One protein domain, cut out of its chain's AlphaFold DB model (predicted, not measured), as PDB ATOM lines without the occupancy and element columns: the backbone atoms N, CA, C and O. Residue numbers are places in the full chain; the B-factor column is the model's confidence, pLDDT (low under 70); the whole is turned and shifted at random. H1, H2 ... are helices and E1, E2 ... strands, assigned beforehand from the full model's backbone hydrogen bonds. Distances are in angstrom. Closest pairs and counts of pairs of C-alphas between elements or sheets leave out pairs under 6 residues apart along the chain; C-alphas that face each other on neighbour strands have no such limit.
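AT A GLANCE: This is residues 2 to 149 of the 324 residues of the protein "Peptide deformylase" of Parachlamydiaceae bacterium (UniProt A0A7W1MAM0). A four-stranded antiparallel sheet, twisted and curled, wraps round one helix, H1, which sits in the middle of the domain. The shorter helix H2 folds back beside H1 as a helical hairpin, and H3 packs on both helices at a corner of the body. The printed part has 148 residues, with three named helices followed by four named strands along the chain; the sheet's order is E1, E2, E3, E4, and the class is mixed. The whole is compact, with a radius of gyration of the C-alphas of 14.9 A and spans of 44 by 34 by 33 A.

IN THESE COORDINATES: Residues 2 to 31 hold no named element. H1, residues 32 to 44, begins at C-alpha 32 at (182.767, 136.185, 174.973) and is 18.4 A long. H2 is residues 48 to 53. H3, residues 66 to 79, measures 19.8 A and is followed directly by E1, residues 80 to 92, 29.5 A, with C-alpha 80 at (165.286, 120.699, 170.802). E2 is residues 96 to 107, 31.5 A, E3 residues 110 to 123, 37.6 A, and E4 residues 126 to 136, 30.1 A, ending at C-alpha 136 at (169.699, 121.873, 187.032).

HOW THE PARTS SIT: The strands form a meander, each strand the antiparallel neighbour of the one before, and each neighbour pair is a hairpin. Between E1 and E2, N 86 and O 102 are 2.9 A apart, within hydrogen-bond range; between E2 and E3, N 101 and O 116, 2.9 A; between E3 and E4, N 117 and O 133, 3.0 A. E1 bends by 76 degrees at residue 83, E2 by 61 degrees at 104 and E3 by 54 degrees at 115. The edge strands E1 and E4 are apart. H1 is on one face of the sheet, which makes two layers, helix on sheet, and the sheet curls round it; the closest C-alphas of H1 and E4 are those of Ala 32 and Trp 127, 6.0 A. H1 touches H2 with residues 39 to 43 alone, closest at the C-alphas of Arg 39 and Ile 51, 6.1 A, at a shallow tilt of 26 degrees, opposite ways. H2 touches H3, closest at the C-alphas of Pro 48 and Lys 70, 5.1 A, at a steep tilt of 47 degrees. H1, with residues 43 to 44 alone, touches H3, at 72 degrees, only just about perpendicular; the closest C-alphas are those of Tyr 43 and Ser 77, 5.4 A. H2 and H3 only graze the sheet. In H1, H2 and H3 every O i to N i+4 pair is within hydrogen-bond range.

THE WHOLE: The C-alphas of Thr 2 and Lys 149, the two farthest apart, are 46.3 A apart. The printed part has no cut. The link from H2 to H3, 12 residues, is long; the other links between named elements are tight. The mean pLDDT of the printed part is 88.2, and residues 2 to 5, 136 to 137 and 139 to 147 are under 70.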
ATOM      1  N   THR A   2     160.605 139.593 152.482       34.53
ATOM      2  CA  THR A   2     160.009 139.352 153.810       34.53
ATOM      3  C   THR A   2     161.122 139.538 154.842       34.53
ATOM      4  O   THR A   2     161.582 138.600 155.479       34.53
ATOM      5  N   ASP A   3     161.630 140.768 154.918       42.91
ATOM      6  CA  ASP A   3     162.702 141.185 155.831       42.91
ATOM      7  C   ASP A   3     162.109 142.075 156.938       42.91
ATOM      8  O   ASP A   3     162.505 143.220 157.138       42.91
ATOM      9  N   LEU A   4     161.081 141.558 157.623       36.94
ATOM     10  CA  LEU A   4     160.469 142.191 158.792       36.94
ATOM     11  C   LEU A   4     160.609 141.278 160.019       36.94
ATOM     12  O   LEU A   4     159.913 140.283 160.173       36.94
ATOM     13  N   ALA A   5     161.526 141.692 160.896       51.81
ATOM     14  CA  ALA A   5     161.290 141.816 162.335       51.81
ATOM     15  C   ALA A   5     161.114 140.559 163.211       51.81
ATOM     16  O   ALA A   5     160.433 140.638 164.227       51.81
ATOM     17  N   ASN A   6     161.809 139.450 162.944       70.88
ATOM     18  CA  ASN A   6     162.033 138.476 164.022       70.88
ATOM     19  C   ASN A   6     163.238 138.909 164.869       70.88
ATOM     20  O   ASN A   6     164.365 139.052 164.373       70.88
ATOM     21  N   SER A   7     162.989 139.150 166.159       89.69
ATOM     22  CA  SER A   7     164.034 139.376 167.157       89.69
ATOM     23  C   SER A   7     165.044 138.233 167.123       89.69
ATOM     24  O   SER A   7     164.684 137.074 166.920       89.69
ATOM     25  N   CYS A   8     166.318 138.552 167.324       94.25
ATOM     26  CA  CYS A   8     167.366 137.550 167.376       94.25
ATOM     27  C   CYS A   8     167.069 136.533 168.496       94.25
ATOM     28  O   CYS A   8     166.810 136.963 169.626       94.25
ATOM     29  N   PRO A   9     167.162 135.215 168.230       94.75
ATOM     30  CA  PRO A   9     166.916 134.180 169.235       94.75
ATOM     31  C   PRO A   9     167.744 134.306 170.518       94.75
ATOM     32  O   PRO A   9     167.314 133.837 171.561       94.75
ATOM     33  N   CYS A  10     168.895 134.986 170.495       93.12
ATOM     34  CA  CYS A  10     169.698 135.229 171.698       93.12
ATOM     35  C   CYS A  10     169.074 136.190 172.726       93.12
ATOM     36  O   CYS A  10     169.772 136.584 173.663       93.12
ATOM     37  N   CYS A  11     167.825 136.627 172.531       91.25
ATOM     38  CA  CYS A  11     167.085 137.510 173.436       91.25
ATOM     39  C   CYS A  11     167.787 138.856 173.712       91.25
ATOM     40  O   CYS A  11     167.688 139.408 174.802       91.25
ATOM     41  N   SER A  12     168.518 139.405 172.734       90.69
ATOM     42  CA  SER A  12     169.154 140.732 172.848       90.69
ATOM     43  C   SER A  12     168.200 141.905 172.584       90.69
ATOM     44  O   SER A  12     168.598 143.058 172.721       90.69
ATOM     45  N   GLY A  13     166.978 141.626 172.114       89.75
ATOM     46  CA  GLY A  13     166.017 142.630 171.643       89.75
ATOM     47  C   GLY A  13     166.315 143.199 170.247       89.75
ATOM     48  O   GLY A  13     165.481 143.902 169.685       89.75
ATOM     49  N   ARG A  14     167.470 142.881 169.645       93.38
ATOM     50  CA  ARG A  14     167.848 143.329 168.292       93.38
ATOM     51  C   ARG A  14     167.376 142.337 167.222       93.38
ATOM     52  O   ARG A  14     167.315 141.141 167.507       93.38
ATOM     53  N   PRO A  15     167.104 142.770 165.977       95.31
ATOM     54  CA  PRO A  15     166.804 141.849 164.883       95.31
ATOM     55  C   PRO A  15     168.014 140.958 164.572       95.31
ATOM     56  O   PRO A  15     169.162 141.392 164.700       95.31
ATOM     57  N   TYR A  16     167.773 139.720 164.125       95.00
ATOM     58  CA  TYR A  16     168.846 138.761 163.806       95.00
ATOM     59  C   TYR A  16     169.911 139.346 162.863       95.00
ATOM     60  O   TYR A  16     171.111 139.150 163.077       95.00
ATOM     61  N   THR A  17     169.479 140.112 161.859       94.62
ATOM     62  CA  THR A  17     170.333 140.731 160.835       94.62
ATOM     63  C   THR A  17     171.366 141.707 161.397       94.62
ATOM     64  O   THR A  17     172.474 141.754 160.871       94.62
ATOM     65  N   ALA A  18     171.036 142.411 162.483       94.50
ATOM     66  CA  ALA A  18     171.909 143.362 163.176       94.50
ATOM     67  C   ALA A  18     172.458 142.815 164.511       94.50
ATOM     68  O   ALA A  18     173.007 143.569 165.315       94.50
ATOM     69  N   CYS A  19     172.265 141.520 164.782       95.94
ATOM     70  CA  CYS A  19     172.695 140.872 166.017       95.94
ATOM     71  C   CYS A  19     173.645 139.703 165.734       95.94
ATOM     72  O   CYS A  19     174.838 139.934 165.600       95.94
ATOM     73  N   CYS A  20     173.156 138.461 165.632       97.75
ATOM     74  CA  CYS A  20     174.035 137.293 165.487       97.75
ATOM     75  C   CYS A  20     174.394 136.944 164.034       97.75
ATOM     76  O   CYS A  20     175.387 136.257 163.803       97.75
ATOM     77  N   ARG A  21     173.636 137.436 163.041       97.25
ATOM     78  CA  ARG A  21     173.891 137.143 161.618       97.25
ATOM     79  C   ARG A  21     175.294 137.545 161.142       97.25
ATOM     80  O   ARG A  21     175.866 136.753 160.393       97.25
ATOM     81  N   PRO A  22     175.863 138.710 161.519       97.94
ATOM     82  CA  PRO A  22     177.230 139.060 161.136       97.94
ATOM     83  C   PRO A  22     178.249 138.014 161.601       97.94
ATOM     84  O   PRO A  22     179.099 137.606 160.812       97.94
ATOM     85  N   PHE A  23     178.115 137.504 162.831       97.88
ATOM     86  CA  PHE A  23     179.040 136.504 163.370       97.88
ATOM     87  C   PHE A  23     178.941 135.167 162.635       97.88
ATOM     88  O   PHE A  23     179.947 134.597 162.223       97.88
ATOM     89  N   HIS A  24     177.719 134.725 162.330       97.94
ATOM     90  CA  HIS A  24     177.493 133.520 161.520       97.94
ATOM     91  C   HIS A  24     177.987 133.656 160.067       97.94
ATOM     92  O   HIS A  24     177.993 132.675 159.325       97.94
ATOM     93  N   ARG A  25     178.381 134.865 159.646       96.50
ATOM     94  CA  ARG A  25     178.967 135.175 158.334       96.50
ATOM     95  C   ARG A  25     180.460 135.507 158.397       96.50
ATOM     96  O   ARG A  25     181.014 135.921 157.385       96.50
ATOM     97  N   GLY A  26     181.105 135.304 159.547       93.75
ATOM     98  CA  GLY A  26     182.555 135.430 159.700       93.75
ATOM     99  C   GLY A  26     183.034 136.698 160.406       93.75
ATOM    100  O   GLY A  26     184.239 136.858 160.562       93.75
ATOM    101  N   VAL A  27     182.140 137.582 160.866       96.44
ATOM    102  CA  VAL A  27     182.550 138.646 161.800       96.44
ATOM    103  C   VAL A  27     182.936 138.008 163.135       96.44
ATOM    104  O   VAL A  27     182.259 137.106 163.621       96.44
ATOM    105  N   ILE A  28     184.019 138.478 163.741       95.06
ATOM    106  CA  ILE A  28     184.517 137.940 165.009       95.06
ATOM    107  C   ILE A  28     183.755 138.617 166.157       95.06
ATOM    108  O   ILE A  28     183.679 139.849 166.176       95.06
ATOM    109  N   PRO A  29     183.168 137.865 167.106       96.62
ATOM    110  CA  PRO A  29     182.554 138.457 168.291       96.62
ATOM    111  C   PRO A  29     183.575 139.244 169.122       96.62
ATOM    112  O   PRO A  29     184.641 138.728 169.446       96.62
ATOM    113  N   GLU A  30     183.232 140.478 169.500       95.12
ATOM    114  CA  GLU A  30     184.151 141.378 170.219       95.12
ATOM    115  C   GLU A  30     184.472 140.896 171.647       95.12
ATOM    116  O   GLU A  30     185.569 141.116 172.157       95.12
ATOM    117  N   ASN A  31     183.522 140.195 172.268       96.25
ATOM    118  CA  ASN A  31     183.612 139.654 173.618       96.25
ATOM    119  C   ASN A  31     182.968 138.263 173.700       96.25
ATOM    120  O   ASN A  31     182.184 137.848 172.832       96.25
ATOM    121  N   ALA A  32     183.275 137.538 174.775       96.44
ATOM    122  CA  ALA A  32     182.767 136.185 174.973       96.44
ATOM    123  C   ALA A  32     181.243 136.133 175.185       96.44
ATOM    124  O   ALA A  32     180.610 135.142 174.820       96.44
ATOM    125  N   GLN A  33     180.615 137.203 175.688       96.94
ATOM    126  CA  GLN A  33     179.156 137.266 175.805       96.94
ATOM    127  C   GLN A  33     178.473 137.257 174.428       96.94
ATOM    128  O   GLN A  33     177.472 136.559 174.234       96.94
ATOM    129  N   LEU A  34     178.998 138.003 173.451       97.69
ATOM    130  CA  LEU A  34     178.508 137.972 172.071       97.69
ATOM    131  C   LEU A  34     178.752 136.611 171.422       97.69
ATOM    132  O   LEU A  34     177.882 136.114 170.697       97.69
ATOM    133  N   LEU A  35     179.893 135.980 171.709       98.25
ATOM    134  CA  LEU A  35     180.148 134.619 171.261       98.25
ATOM    135  C   LEU A  35     179.124 133.637 171.851       98.25
ATOM    136  O   LEU A  35     178.522 132.872 171.104       98.25
ATOM    137  N   MET A  36     178.852 133.696 173.154       97.75
ATOM    138  CA  MET A  36     177.853 132.837 173.792       97.75
ATOM    139  C   MET A  36     176.455 133.036 173.180       97.75
ATOM    140  O   MET A  36     175.798 132.085 172.752       97.75
ATOM    141  N   ARG A  37     176.017 134.292 173.031       98.00
ATOM    142  CA  ARG A  37     174.721 134.636 172.417       98.00
ATOM    143  C   ARG A  37     174.600 134.149 170.970       98.00
ATOM    144  O   ARG A  37     173.546 133.651 170.562       98.00
ATOM    145  N   SER A  38     175.661 134.298 170.181       98.31
ATOM    146  CA  SER A  38     175.685 133.813 168.799       98.31
ATOM    147  C   SER A  38     175.719 132.290 168.728       98.31
ATOM    148  O   SER A  38     174.950 131.731 167.957       98.31
ATOM    149  N   ARG A  39     176.475 131.601 169.593       98.25
ATOM    150  CA  ARG A  39     176.440 130.131 169.694       98.25
ATOM    151  C   ARG A  39     175.040 129.619 170.025       98.25
ATOM    152  O   ARG A  39     174.552 128.745 169.318       98.25
ATOM    153  N   TYR A  40     174.350 130.210 171.004       97.31
ATOM    154  CA  TYR A  40     172.947 129.871 171.283       97.31
ATOM    155  C   TYR A  40     172.073 130.015 170.031       97.31
ATOM    156  O   TYR A  40     171.368 129.086 169.647       97.31
ATOM    157  N   THR A  41     172.175 131.152 169.333       97.81
ATOM    158  CA  THR A  41     171.413 131.390 168.095       97.81
ATOM    159  C   THR A  41     171.778 130.400 166.988       97.81
ATOM    160  O   THR A  41     170.908 130.004 166.219       97.81
ATOM    161  N   ALA A  42     173.040 129.987 166.892       97.94
ATOM    162  CA  ALA A  42     173.485 128.982 165.938       97.94
ATOM    163  C   ALA A  42     172.886 127.599 166.230       97.94
ATOM    164  O   ALA A  42     172.538 126.908 165.276       97.94
ATOM    165  N   TYR A  43     172.683 127.216 167.496       96.94
ATOM    166  CA  TYR A  43     171.882 126.031 167.824       96.94
ATOM    167  C   TYR A  43     170.421 126.207 167.382       96.94
ATOM    168  O   TYR A  43     169.908 125.356 166.659       96.94
ATOM    169  N   VAL A  44     169.779 127.341 167.702       96.31
ATOM    170  CA  VAL A  44     168.376 127.606 167.302       96.31
ATOM    171  C   VAL A  44     168.182 127.531 165.784       96.31
ATOM    172  O   VAL A  44     167.208 126.964 165.297       96.31
ATOM    173  N   LEU A  45     169.109 128.110 165.019       96.56
ATOM    174  CA  LEU A  45     169.041 128.173 163.556       96.56
ATOM    175  C   LEU A  45     169.710 126.980 162.861       96.56
ATOM    176  O   LEU A  45     169.805 126.976 161.634       96.56
ATOM    177  N   ASN A  46     170.173 125.983 163.622       97.62
ATOM    178  CA  ASN A  46     170.865 124.801 163.120       97.62
ATOM    179  C   ASN A  46     172.055 125.141 162.187       97.62
ATOM    180  O   ASN A  46     172.099 124.724 161.028       97.62
ATOM    181  N   ILE A  47     173.023 125.908 162.704       98.06
ATOM    182  CA  ILE A  47     174.256 126.340 162.020       98.06
ATOM    183  C   ILE A  47     175.467 125.633 162.664       98.06
ATOM    184  O   ILE A  47     176.247 126.254 163.397       98.06
ATOM    185  N   PRO A  48     175.640 124.316 162.443       97.75
ATOM    186  CA  PRO A  48     176.676 123.528 163.109       97.75
ATOM    187  C   PRO A  48     178.100 123.966 162.731       97.75
ATOM    188  O   PRO A  48     179.024 123.800 163.523       97.75
ATOM    189  N   GLU A  49     178.291 124.570 161.553       97.62
ATOM    190  CA  GLU A  49     179.556 125.172 161.117       97.62
ATOM    191  C   GLU A  49     180.092 126.168 162.141       97.62
ATOM    192  O   GLU A  49     181.278 126.136 162.463       97.62
ATOM    193  N   TYR A  50     179.216 127.034 162.654       98.06
ATOM    194  CA  TYR A  50     179.597 128.095 163.575       98.06
ATOM    195  C   TYR A  50     179.973 127.530 164.946       98.06
ATOM    196  O   TYR A  50     180.960 127.957 165.543       98.06
ATOM    197  N   ILE A  51     179.239 126.516 165.417       98.06
ATOM    198  CA  ILE A  51     179.551 125.819 166.669       98.06
ATOM    199  C   ILE A  51     180.925 125.152 166.582       98.06
ATOM    200  O   ILE A  51     181.753 125.350 167.469       98.06
ATOM    201  N   VAL A  52     181.204 124.423 165.498       96.44
ATOM    202  CA  VAL A  52     182.511 123.783 165.275       96.44
ATOM    203  C   VAL A  52     183.630 124.819 165.170       96.44
ATOM    204  O   VAL A  52     184.677 124.645 165.784       96.44
ATOM    205  N   ALA A  53     183.418 125.906 164.421       95.44
ATOM    206  CA  ALA A  53     184.433 126.935 164.198       95.44
ATOM    207  C   ALA A  53     184.783 127.739 165.458       95.44
ATOM    208  O   ALA A  53     185.894 128.243 165.564       95.44
ATOM    209  N   THR A  54     183.850 127.852 166.403       97.06
ATOM    210  CA  THR A  54     184.025 128.639 167.632       97.06
ATOM    211  C   THR A  54     184.219 127.778 168.881       97.06
ATOM    212  O   THR A  54     184.118 128.280 169.997       97.06
ATOM    213  N   THR A  55     184.469 126.477 168.717       96.19
ATOM    214  CA  THR A  55     184.814 125.576 169.825       96.19
ATOM    215  C   THR A  55     186.328 125.437 169.910       96.19
ATOM    216  O   THR A  55     186.992 125.152 168.914       96.19
ATOM    217  N   HIS A  56     186.868 125.638 171.107       93.19
ATOM    218  CA  HIS A  56     188.292 125.553 171.377       93.19
ATOM    219  C   HIS A  56     188.812 124.128 171.097       93.19
ATOM    220  O   HIS A  56     188.137 123.168 171.475       93.19
ATOM    221  N   PRO A  57     190.007 123.937 170.502       87.19
ATOM    222  CA  PRO A  57     190.564 122.604 170.229       87.19
ATOM    223  C   PRO A  57     190.685 121.711 171.467       87.19
ATOM    224  O   PRO A  57     190.517 120.506 171.407       87.19
ATOM    225  N   ALA A  58     190.948 122.315 172.615       83.25
ATOM    226  CA  ALA A  58     191.027 121.623 173.896       83.25
ATOM    227  C   ALA A  58     189.683 121.450 174.619       83.25
ATOM    228  O   ALA A  58     189.659 121.022 175.771       83.25
ATOM    229  N   SER A  59     188.578 121.850 173.991       88.00
ATOM    230  CA  SER A  59     187.257 121.635 174.559       88.00
ATOM    231  C   SER A  59     186.978 120.135 174.664       88.00
ATOM    232  O   SER A  59     187.240 119.417 173.698       88.00
ATOM    233  N   PRO A  60     186.346 119.654 175.748       81.06
ATOM    234  CA  PRO A  60     185.827 118.287 175.803       81.06
ATOM    235  C   PRO A  60     184.834 117.971 174.671       81.06
ATOM    236  O   PRO A  60     184.641 116.813 174.320       81.06
ATOM    237  N   GLN A  61     184.209 118.999 174.083       86.19
ATOM    238  CA  GLN A  61     183.268 118.858 172.969       86.19
ATOM    239  C   GLN A  61     183.954 118.833 171.595       86.19
ATOM    240  O   GLN A  61     183.276 118.628 170.589       86.19
ATOM    241  N   PHE A  62     185.268 119.072 171.523       90.50
ATOM    242  CA  PHE A  62     186.003 119.094 170.264       90.50
ATOM    243  C   PHE A  62     186.113 117.695 169.646       90.50
ATOM    244  O   PHE A  62     186.358 116.703 170.332       90.50
ATOM    245  N   SER A  63     185.986 117.619 168.320       87.62
ATOM    246  CA  SER A  63     186.214 116.391 167.563       87.62
ATOM    247  C   SER A  63     186.878 116.673 166.217       87.62
ATOM    248  O   SER A  63     186.429 117.534 165.455       87.62
ATOM    249  N   ASP A  64     187.901 115.884 165.876       82.31
ATOM    250  CA  ASP A  64     188.541 115.941 164.557       82.31
ATOM    251  C   ASP A  64     187.622 115.438 163.434       82.31
ATOM    252  O   ASP A  64     187.724 115.886 162.287       82.31
ATOM    253  N   ASN A  65     186.656 114.564 163.747       90.69
ATOM    254  CA  ASN A  65     185.644 114.133 162.788       90.69
ATOM    255  C   ASN A  65     184.539 115.193 162.666       90.69
ATOM    256  O   ASN A  65     183.425 115.057 163.178       90.69
ATOM    257  N   LYS A  66     184.845 116.267 161.932       92.44
ATOM    258  CA  LYS A  66     183.919 117.392 161.726       92.44
ATOM    259  C   LYS A  66     182.582 116.965 161.115       92.44
ATOM    260  O   LYS A  66     181.576 117.619 161.367       92.44
ATOM    261  N   PHE A  67     182.546 115.898 160.316       93.44
ATOM    262  CA  PHE A  67     181.303 115.421 159.705       93.44
ATOM    263  C   PHE A  67     180.349 114.831 160.750       93.44
ATOM    264  O   PHE A  67     179.199 115.271 160.844       93.44
ATOM    265  N   SER A  68     180.816 113.874 161.563       92.25
ATOM    266  CA  SER A  68     179.984 113.275 162.614       92.25
ATOM    267  C   SER A  68     179.603 114.301 163.681       92.25
ATOM    268  O   SER A  68     178.462 114.311 164.137       92.25
ATOM    269  N   TRP A  69     180.517 115.215 164.010       95.25
ATOM    270  CA  TRP A  69     180.277 116.261 164.997       95.25
ATOM    271  C   TRP A  69     179.219 117.276 164.548       95.25
ATOM    272  O   TRP A  69     178.269 117.557 165.275       95.25
ATOM    273  N   LYS A  70     179.294 117.776 163.308       97.56
ATOM    274  CA  LYS A  70     178.234 118.639 162.760       97.56
ATOM    275  C   LYS A  70     176.880 117.933 162.729       97.56
ATOM    276  O   LYS A  70     175.850 118.564 162.975       97.56
ATOM    277  N   ARG A  71     176.872 116.627 162.434       96.12
ATOM    278  CA  ARG A  71     175.654 115.809 162.432       96.12
ATOM    279  C   ARG A  71     175.056 115.690 163.834       96.12
ATOM    280  O   ARG A  71     173.846 115.861 163.955       96.12
ATOM    281  N   SER A  72     175.865 115.457 164.872       94.94
ATOM    282  CA  SER A  72     175.371 115.383 166.254       94.94
ATOM    283  C   SER A  72     174.823 116.727 166.738       94.94
ATOM    284  O   SER A  72     173.719 116.767 167.278       94.94
ATOM    285  N   ILE A  73     175.510 117.837 166.440       96.06
ATOM    286  CA  ILE A  73     175.013 119.196 166.719       96.06
ATOM    287  C   ILE A  73     173.676 119.442 166.011       96.06
ATOM    288  O   ILE A  73     172.739 119.969 166.614       96.06
ATOM    289  N   SER A  74     173.564 119.041 164.742       96.88
ATOM    290  CA  SER A  74     172.331 119.241 163.975       96.88
ATOM    291  C   SER A  74     171.173 118.401 164.497       96.88
ATOM    292  O   SER A  74     170.035 118.858 164.523       96.88
ATOM    293  N   GLN A  75     171.453 117.167 164.914       94.56
ATOM    294  CA  GLN A  75     170.461 116.287 165.520       94.56
ATOM    295  C   GLN A  75     169.953 116.869 166.842       94.56
ATOM    296  O   GLN A  75     168.745 116.966 167.026       94.56
ATOM    297  N   PHE A  76     170.858 117.320 167.716       92.31
ATOM    298  CA  PHE A  76     170.488 118.010 168.953       92.31
ATOM    299  C   PHE A  76     169.615 119.241 168.673       92.31
ATOM    300  O   PHE A  76     168.550 119.388 169.267       92.31
ATOM    301  N   SER A  77     170.025 120.076 167.714       93.94
ATOM    302  CA  SER A  77     169.312 121.308 167.352       93.94
ATOM    303  C   SER A  77     167.900 121.037 166.825       93.94
ATOM    304  O   SER A  77     166.974 121.762 167.156       93.94
ATOM    305  N   ARG A  78     167.713 119.978 166.025       93.38
ATOM    306  CA  ARG A  78     166.399 119.598 165.472       93.38
ATOM    307  C   ARG A  78     165.474 118.947 166.492       93.38
ATOM    308  O   ARG A  78     164.263 119.050 166.349       93.38
ATOM    309  N   ASN A  79     166.044 118.275 167.487       91.81
ATOM    310  CA  ASN A  79     165.287 117.587 168.530       91.81
ATOM    311  C   ASN A  79     164.986 118.492 169.736       91.81
ATOM    312  O   ASN A  79     164.339 118.047 170.680       91.81
ATOM    313  N   SER A  80     165.446 119.743 169.709       90.44
ATOM    314  CA  SER A  80     165.286 120.699 170.802       90.44
ATOM    315  C   SER A  80     164.496 121.914 170.333       90.44
ATOM    316  O   SER A  80     164.762 122.478 169.274       90.44
ATOM    317  N   THR A  81     163.552 122.366 171.150       91.50
ATOM    318  CA  THR A  81     162.912 123.672 170.984       91.50
ATOM    319  C   THR A  81     163.592 124.665 171.911       91.50
ATOM    320  O   THR A  81     163.660 124.443 173.115       91.50
ATOM    321  N   PHE A  82     164.091 125.769 171.359       92.06
ATOM    322  CA  PHE A  82     164.794 126.813 172.102       92.06
ATOM    323  C   PHE A  82     163.836 127.969 172.375       92.06
ATOM    324  O   PHE A  82     163.348 128.597 171.437       92.06
ATOM    325  N   GLN A  83     163.545 128.236 173.646       91.25
ATOM    326  CA  GLN A  83     162.503 129.186 174.036       91.25
ATOM    327  C   GLN A  83     163.088 130.540 174.446       91.25
ATOM    328  O   GLN A  83     162.628 131.585 173.986       91.25
ATOM    329  N   LYS A  84     164.098 130.535 175.324       92.00
ATOM    330  CA  LYS A  84     164.692 131.757 175.882       92.00
ATOM    331  C   LYS A  84     166.146 131.533 176.292       92.00
ATOM    332  O   LYS A  84     166.509 130.454 176.764       92.00
ATOM    333  N   LEU A  85     166.950 132.584 176.156       94.38
ATOM    334  CA  LEU A  85     168.275 132.715 176.753       94.38
ATOM    335  C   LEU A  85     168.280 133.896 177.723       94.38
ATOM    336  O   LEU A  85     167.876 135.003 177.364       94.38
ATOM    337  N   GLU A  86     168.799 133.684 178.923       93.69
ATOM    338  CA  GLU A  86     168.986 134.728 179.923       93.69
ATOM    339  C   GLU A  86     170.436 134.739 180.400       93.69
ATOM    340  O   GLU A  86     170.913 133.742 180.925       93.69
ATOM    341  N   ILE A  87     171.151 135.849 180.195       94.00
ATOM    342  CA  ILE A  87     172.518 136.013 180.712       94.00
ATOM    343  C   ILE A  87     172.417 136.517 182.151       94.00
ATOM    344  O   ILE A  87     171.818 137.565 182.378       94.00
ATOM    345  N   LEU A  88     173.000 135.773 183.089       91.19
ATOM    346  CA  LEU A  88     172.974 136.061 184.524       91.19
ATOM    347  C   LEU A  88     174.232 136.801 184.994       91.19
ATOM    348  O   LEU A  88     174.132 137.720 185.799       91.19
ATOM    349  N   ASP A  89     175.405 136.399 184.501       91.31
ATOM    350  CA  ASP A  89     176.702 137.008 184.825       91.31
ATOM    351  C   ASP A  89     177.624 136.955 183.605       91.31
ATOM    352  O   ASP A  89     177.553 136.028 182.791       91.31
ATOM    353  N   PHE A  90     178.508 137.941 183.491       93.06
ATOM    354  CA  PHE A  90     179.532 137.981 182.458       93.06
ATOM    355  C   PHE A  90     180.790 138.666 182.977       93.06
ATOM    356  O   PHE A  90     180.746 139.795 183.467       93.06
ATOM    357  N   LYS A  91     181.923 137.981 182.822       90.25
ATOM    358  CA  LYS A  91     183.244 138.506 183.160       90.25
ATOM    359  C   LYS A  91     184.240 138.134 182.094       90.25
ATOM    360  O   LYS A  91     184.251 136.999 181.626       90.25
ATOM    361  N   GLU A  92     185.125 139.063 181.783       91.25
ATOM    362  CA  GLU A  92     186.247 138.828 180.891       91.25
ATOM    363  C   GLU A  92     187.500 139.537 181.392       91.25
ATOM    364  O   GLU A  92     187.445 140.569 182.060       91.25
ATOM    365  N   ASN A  93     188.642 138.955 181.056       86.88
ATOM    366  CA  ASN A  93     189.938 139.602 181.071       86.88
ATOM    367  C   ASN A  93     190.552 139.494 179.659       86.88
ATOM    368  O   ASN A  93     189.865 139.162 178.694       86.88
ATOM    369  N   LYS A  94     191.844 139.804 179.503       85.19
ATOM    370  CA  LYS A  94     192.492 139.837 178.179       85.19
ATOM    371  C   LYS A  94     192.502 138.489 177.446       85.19
ATOM    372  O   LYS A  94     192.531 138.497 176.218       85.19
ATOM    373  N   ALA A  95     192.499 137.375 178.177       86.19
ATOM    374  CA  ALA A  95     192.686 136.033 177.626       86.19
ATOM    375  C   ALA A  95     191.514 135.085 177.912       86.19
ATOM    376  O   ALA A  95     191.319 134.114 177.188       86.19
ATOM    377  N   LEU A  96     190.735 135.339 178.962       90.62
ATOM    378  CA  LEU A  96     189.735 134.414 179.481       90.62
ATOM    379  C   LEU A  96     188.434 135.130 179.804       90.62
ATOM    380  O   LEU A  96     188.427 136.299 180.191       90.62
ATOM    381  N   ALA A  97     187.330 134.406 179.687       92.44
ATOM    382  CA  ALA A  97     186.022 134.905 180.058       92.44
ATOM    383  C   ALA A  97     185.125 133.797 180.606       92.44
ATOM    384  O   ALA A  97     185.304 132.619 180.299       92.44
ATOM    385  N   ALA A  98     184.130 134.190 181.392       92.38
ATOM    386  CA  ALA A  98     183.051 133.325 181.831       92.38
ATOM    387  C   ALA A  98     181.702 134.001 181.579       92.38
ATOM    388  O   ALA A  98     181.538 135.193 181.846       92.38
ATOM    389  N   VAL A  99     180.735 133.230 181.088       93.75
ATOM    390  CA  VAL A  99     179.347 133.664 180.901       93.75
ATOM    391  C   VAL A  99     178.451 132.675 181.634       93.75
ATOM    392  O   VAL A  99     178.404 131.503 181.261       93.75
ATOM    393  N   THR A 100     177.733 133.143 182.652       92.69
ATOM    394  CA  THR A 100     176.691 132.352 183.316       92.69
ATOM    395  C   THR A 100     175.346 132.695 182.696       92.69
ATOM    396  O   THR A 100     174.982 133.869 182.614       92.69
ATOM    397  N   PHE A 101     174.595 131.694 182.250       93.12
ATOM    398  CA  PHE A 101     173.299 131.888 181.609       93.12
ATOM    399  C   PHE A 101     172.315 130.776 181.956       93.12
ATOM    400  O   PHE A 101     172.711 129.660 182.276       93.12
ATOM    401  N   THR A 102     171.027 131.076 181.811       91.75
ATOM    402  CA  THR A 102     169.947 130.089 181.817       91.75
ATOM    403  C   THR A 102     169.415 129.924 180.402       91.75
ATOM    404  O   THR A 102     169.024 130.903 179.757       91.75
ATOM    405  N   ALA A 103     169.391 128.686 179.914       91.31
ATOM    406  CA  ALA A 103     168.719 128.323 178.675       91.31
ATOM    407  C   ALA A 103     167.419 127.580 178.992       91.31
ATOM    408  O   ALA A 103     167.412 126.589 179.722       91.31
ATOM    409  N   TYR A 104     166.327 128.068 178.412       90.88
ATOM    410  CA  TYR A 104     165.004 127.461 178.489       90.88
ATOM    411  C   TYR A 104     164.754 126.720 177.186       90.88
ATOM    412  O   TYR A 104     164.673 127.338 176.117       90.88
ATOM    413  N   LEU A 105     164.695 125.398 177.277       89.19
ATOM    414  CA  LEU A 105     164.567 124.492 176.151       89.19
ATOM    415  C   LEU A 105     163.448 123.488 176.432       89.19
ATOM    416  O   LEU A 105     163.060 123.274 177.578       89.19
ATOM    417  N   SER A 106     162.976 122.806 175.400       86.12
ATOM    418  CA  SER A 106     162.248 121.552 175.572       86.12
ATOM    419  C   SER A 106     162.773 120.504 174.603       86.12
ATOM    420  O   SER A 106     163.087 120.806 173.450       86.12
ATOM    421  N   GLN A 107     162.898 119.272 175.083       82.06
ATOM    422  CA  GLN A 107     163.328 118.123 174.293       82.06
ATOM    423  C   GLN A 107     162.322 116.997 174.515       82.06
ATOM    424  O   GLN A 107     161.963 116.708 175.655       82.06
ATOM    425  N   ASP A 108     161.818 116.403 173.433       77.50
ATOM    426  CA  ASP A 108     160.816 115.326 173.483       77.50
ATOM    427  C   ASP A 108     159.592 115.666 174.368       77.50
ATOM    428  O   ASP A 108     159.113 114.848 175.153       77.50
ATOM    429  N   ASN A 109     159.096 116.909 174.261       72.19
ATOM    430  CA  ASN A 109     157.991 117.474 175.057       72.19
ATOM    431  C   ASN A 109     158.222 117.504 176.578       72.19
ATOM    432  O   ASN A 109     157.267 117.619 177.348       72.19
ATOM    433  N   ARG A 110     159.477 117.428 177.025       77.00
ATOM    434  CA  ARG A 110     159.864 117.691 178.412       77.00
ATOM    435  C   ARG A 110     160.576 119.029 178.479       77.00
ATOM    436  O   ARG A 110     161.568 119.237 177.779       77.00
ATOM    437  N   ASP A 111     160.070 119.920 179.324       78.00
ATOM    438  CA  ASP A 111     160.751 121.176 179.608       78.00
ATOM    439  C   ASP A 111     162.099 120.881 180.269       78.00
ATOM    440  O   ASP A 111     162.198 120.171 181.272       78.00
ATOM    441  N   ALA A 112     163.145 121.425 179.665       76.12
ATOM    442  CA  ALA A 112     164.519 121.310 180.099       76.12
ATOM    443  C   ALA A 112     165.060 122.726 180.294       76.12
ATOM    444  O   ALA A 112     165.326 123.461 179.346       76.12
ATOM    445  N   THR A 113     165.214 123.121 181.553       81.56
ATOM    446  CA  THR A 113     165.902 124.362 181.908       81.56
ATOM    447  C   THR A 113     167.215 124.012 182.579       81.56
ATOM    448  O   THR A 113     167.231 123.270 183.566       81.56
ATOM    449  N   PHE A 114     168.306 124.571 182.068       83.12
ATOM    450  CA  PHE A 114     169.604 124.463 182.715       83.12
ATOM    451  C   PHE A 114     170.242 125.838 182.866       83.12
ATOM    452  O   PHE A 114     170.135 126.691 181.981       83.12
ATOM    453  N   THR A 115     170.904 126.034 184.004       87.12
ATOM    454  CA  THR A 115     171.861 127.123 184.185       87.12
ATOM    455  C   THR A 115     173.240 126.568 183.885       87.12
ATOM    456  O   THR A 115     173.610 125.519 184.409       87.12
ATOM    457  N   GLU A 116     174.014 127.264 183.066       89.31
ATOM    458  CA  GLU A 116     175.395 126.908 182.774       89.31
ATOM    459  C   GLU A 116     176.307 128.097 183.041       89.31
ATOM    460  O   GLU A 116     175.967 129.232 182.708       89.31
ATOM    461  N   ARG A 117     177.490 127.837 183.600       90.56
ATOM    462  CA  ARG A 117     178.624 128.762 183.518       90.56
ATOM    463  C   ARG A 117     179.590 128.253 182.457       90.56
ATOM    464  O   ARG A 117     180.318 127.298 182.719       90.56
ATOM    465  N   SER A 118     179.577 128.869 181.276       92.62
ATOM    466  CA  SER A 118     180.538 128.573 180.209       92.62
ATOM    467  C   SER A 118     181.818 129.375 180.386       92.62
ATOM    468  O   SER A 118     181.767 130.550 180.758       92.62
ATOM    469  N   TYR A 119     182.942 128.775 180.017       91.69
ATOM    470  CA  TYR A 119     184.247 129.422 179.964       91.69
ATOM    471  C   TYR A 119     184.723 129.564 178.521       91.69
ATOM    472  O   TYR A 119     184.450 128.727 177.654       91.69
ATOM    473  N   PHE A 120     185.438 130.652 178.268       94.31
ATOM    474  CA  PHE A 120     185.943 131.023 176.957       94.31
ATOM    475  C   PHE A 120     187.398 131.442 177.060       94.31
ATOM    476  O   PHE A 120     187.820 132.033 178.053       94.31
ATOM    477  N   GLU A 121     188.135 131.171 175.996       92.69
ATOM    478  CA  GLU A 121     189.554 131.475 175.875       92.69
ATOM    479  C   GLU A 121     189.807 132.225 174.571       92.69
ATOM    480  O   GLU A 121     189.178 131.932 173.547       92.69
ATOM    481  N   LYS A 122     190.683 133.227 174.623       91.25
ATOM    482  CA  LYS A 122     191.033 134.079 173.491       91.25
ATOM    483  C   LYS A 122     192.339 133.590 172.868       91.25
ATOM    484  O   LYS A 122     193.365 133.615 173.534       91.25
ATOM    485  N   ILE A 123     192.295 133.201 171.594       87.94
ATOM    486  CA  ILE A 123     193.468 132.849 170.778       87.94
ATOM    487  C   ILE A 123     193.519 133.806 169.592       87.94
ATOM    488  O   ILE A 123     192.502 133.988 168.922       87.94
ATOM    489  N   ASP A 124     194.664 134.433 169.324       85.62
ATOM    490  CA  ASP A 124     194.848 135.356 168.190       85.62
ATOM    491  C   ASP A 124     193.764 136.454 168.113       85.62
ATOM    492  O   ASP A 124     193.247 136.775 167.045       85.62
ATOM    493  N   ASN A 125     193.351 137.017 169.256       86.25
ATOM    494  CA  ASN A 125     192.220 137.953 169.389       86.25
ATOM    495  C   ASN A 125     190.813 137.402 169.066       86.25
ATOM    496  O   ASN A 125     189.854 138.175 169.041       86.25
ATOM    497  N   HIS A 126     190.653 136.091 168.914       92.69
ATOM    498  CA  HIS A 126     189.370 135.429 168.693       92.69
ATOM    499  C   HIS A 126     188.953 134.643 169.934       92.69
ATOM    500  O   HIS A 126     189.731 133.867 170.478       92.69
ATOM    501  N   TRP A 127     187.710 134.815 170.374       95.75
ATOM    502  CA  TRP A 127     187.154 134.028 171.472       95.75
ATOM    503  C   TRP A 127     186.714 132.641 170.994       95.75
ATOM    504  O   TRP A 127     186.085 132.504 169.943       95.75
ATOM    505  N   PHE A 128     186.979 131.624 171.808       96.12
ATOM    506  CA  PHE A 128     186.541 130.249 171.595       96.12
ATOM    507  C   PHE A 128     185.863 129.711 172.851       96.12
ATOM    508  O   PHE A 128     186.313 129.946 173.969       96.12
ATOM    509  N   TYR A 129     184.781 128.959 172.665       95.81
ATOM    510  CA  TYR A 129     184.128 128.227 173.744       95.81
ATOM    511  C   TYR A 129     185.025 127.086 174.219       95.81
ATOM    512  O   TYR A 129     185.388 126.215 173.423       95.81
ATOM    513  N   ARG A 130     185.360 127.083 175.510       90.69
ATOM    514  CA  ARG A 130     186.218 126.074 176.125       90.69
ATOM    515  C   ARG A 130     185.392 124.914 176.662       90.69
ATOM    516  O   ARG A 130     185.571 123.782 176.223       90.69
ATOM    517  N   ASN A 131     184.468 125.179 177.569       88.75
ATOM    518  CA  ASN A 131     183.577 124.200 178.194       88.75
ATOM    519  C   ASN A 131     182.500 124.947 179.006       88.75
ATOM    520  O   ASN A 131     182.439 126.179 178.982       88.75
ATOM    521  N   GLY A 132     181.684 124.210 179.759       86.88
ATOM    522  CA  GLY A 132     180.751 124.810 180.696       86.88
ATOM    523  C   GLY A 132     180.257 123.848 181.759       86.88
ATOM    524  O   GLY A 132     180.306 122.629 181.595       86.88
ATOM    525  N   HIS A 133     179.838 124.422 182.883       82.19
ATOM    526  CA  HIS A 133     179.386 123.704 184.070       82.19
ATOM    527  C   HIS A 133     177.885 123.844 184.236       82.19
ATOM    528  O   HIS A 133     177.394 124.953 184.454       82.19
ATOM    529  N   LEU A 134     177.182 122.716 184.161       81.81
ATOM    530  CA  LEU A 134     175.731 122.652 184.249       81.81
ATOM    531  C   LEU A 134     175.258 122.569 185.700       81.81
ATOM    532  O   LEU A 134     175.796 121.821 186.513       81.81
ATOM    533  N   ALA A 135     174.176 123.278 185.990       77.56
ATOM    534  CA  ALA A 135     173.324 123.052 187.140       77.56
ATOM    535  C   ALA A 135     171.868 122.936 186.676       77.56
ATOM    536  O   ALA A 135     171.426 123.608 185.739       77.56
ATOM    537  N   GLN A 136     171.110 122.069 187.341       64.50
ATOM    538  CA  GLN A 136     169.699 121.873 187.032       64.50
ATOM    539  C   GLN A 136     168.865 123.045 187.574       64.50
ATOM    540  O   GLN A 136     169.007 123.421 188.738       64.50
ATOM    541  N   GLY A 137     167.978 123.608 186.746       66.94
ATOM    542  CA  GLY A 137     167.152 124.760 187.125       66.94
ATOM    543  C   GLY A 137     167.949 126.062 187.252       66.94
ATOM    544  O   GLY A 137     168.993 126.213 186.623       66.94
ATOM    545  N   TYR A 138     167.439 127.019 188.038       71.31
ATOM    546  CA  TYR A 138     168.096 128.304 188.307       71.31
ATOM    547  C   TYR A 138     169.125 128.152 189.437       71.31
ATOM    548  O   TYR A 138     168.752 127.867 190.577       71.31
ATOM    549  N   ALA A 139     170.414 128.338 189.140       68.75
ATOM    550  CA  ALA A 139     171.496 128.079 190.091       68.75
ATOM    551  C   ALA A 139     172.241 129.363 190.508       68.75
ATOM    552  O   ALA A 139     173.221 129.740 189.860       68.75
ATOM    553  N   PRO A 140     171.868 130.013 191.631       62.84
ATOM    554  CA  PRO A 140     172.514 131.254 192.067       62.84
ATOM    555  C   PRO A 140     173.988 131.055 192.450       62.84
ATOM    556  O   PRO A 140     174.767 131.991 192.379       62.84
ATOM    557  N   LYS A 141     174.409 129.833 192.801       67.56
ATOM    558  CA  LYS A 141     175.816 129.530 193.122       67.56
ATOM    559  C   LYS A 141     176.747 129.560 191.904       67.56
ATOM    560  O   LYS A 141     177.949 129.713 192.075       67.56
ATOM    561  N   LEU A 142     176.213 129.416 190.685       67.31
ATOM    562  CA  LEU A 142     176.995 129.597 189.453       67.31
ATOM    563  C   LEU A 142     177.205 131.080 189.114       67.31
ATOM    564  O   LEU A 142     178.051 131.413 188.281       67.31
ATOM    565  N   VAL A 143     176.461 131.976 189.766       66.50
ATOM    566  CA  VAL A 143     176.643 133.423 189.685       66.50
ATOM    567  C   VAL A 143     177.721 133.802 190.698       66.50
ATOM    568  O   VAL A 143     177.452 133.996 191.882       66.50
ATOM    569  N   ASN A 144     178.975 133.859 190.250       66.44
ATOM    570  CA  ASN A 144     180.042 134.430 191.069       66.44
ATOM    571  C   ASN A 144     179.836 135.957 191.092       66.44
ATOM    572  O   ASN A 144     179.529 136.539 190.060       66.44
ATOM    573  N   THR A 145     180.002 136.642 192.218       63.94
ATOM    574  CA  THR A 145     179.912 138.117 192.292       63.94
ATOM    575  C   THR A 145     181.287 138.792 192.351       63.94
ATOM    576  O   THR A 145     181.373 140.013 192.249       63.94
ATOM    577  N   GLY A 146     182.371 138.013 192.464       67.06
ATOM    578  CA  GLY A 146     183.758 138.492 192.450       67.06
ATOM    579  C   GLY A 146     184.417 138.472 191.060       67.06
ATOM    580  O   GLY A 146     183.816 137.980 190.106       67.06
ATOM    581  N   PRO A 147     185.651 138.987 190.908       69.38
ATOM    582  CA  PRO A 147     186.374 139.002 189.631       69.38
ATOM    583  C   PRO A 147     186.640 137.588 189.081       69.38
ATOM    584  O   PRO A 147     186.657 136.616 189.833       69.38
ATOM    585  N   LEU A 148     186.859 137.473 187.766       72.94
ATOM    586  CA  LEU A 148     187.236 136.208 187.125       72.94
ATOM    587  C   LEU A 148     188.656 135.804 187.547       72.94
ATOM    588  O   LEU A 148     189.599 136.549 187.287       72.94
ATOM    589  N   LYS A 149     188.794 134.619 188.149       76.69
ATOM    590  CA  LYS A 149     190.051 134.081 188.700       76.69
ATOM    591  C   LYS A 149     190.653 132.927 187.874       76.69
ATOM    592  O   LYS A 149     191.462 132.161 188.378       76.69
TER     593      LYS A 149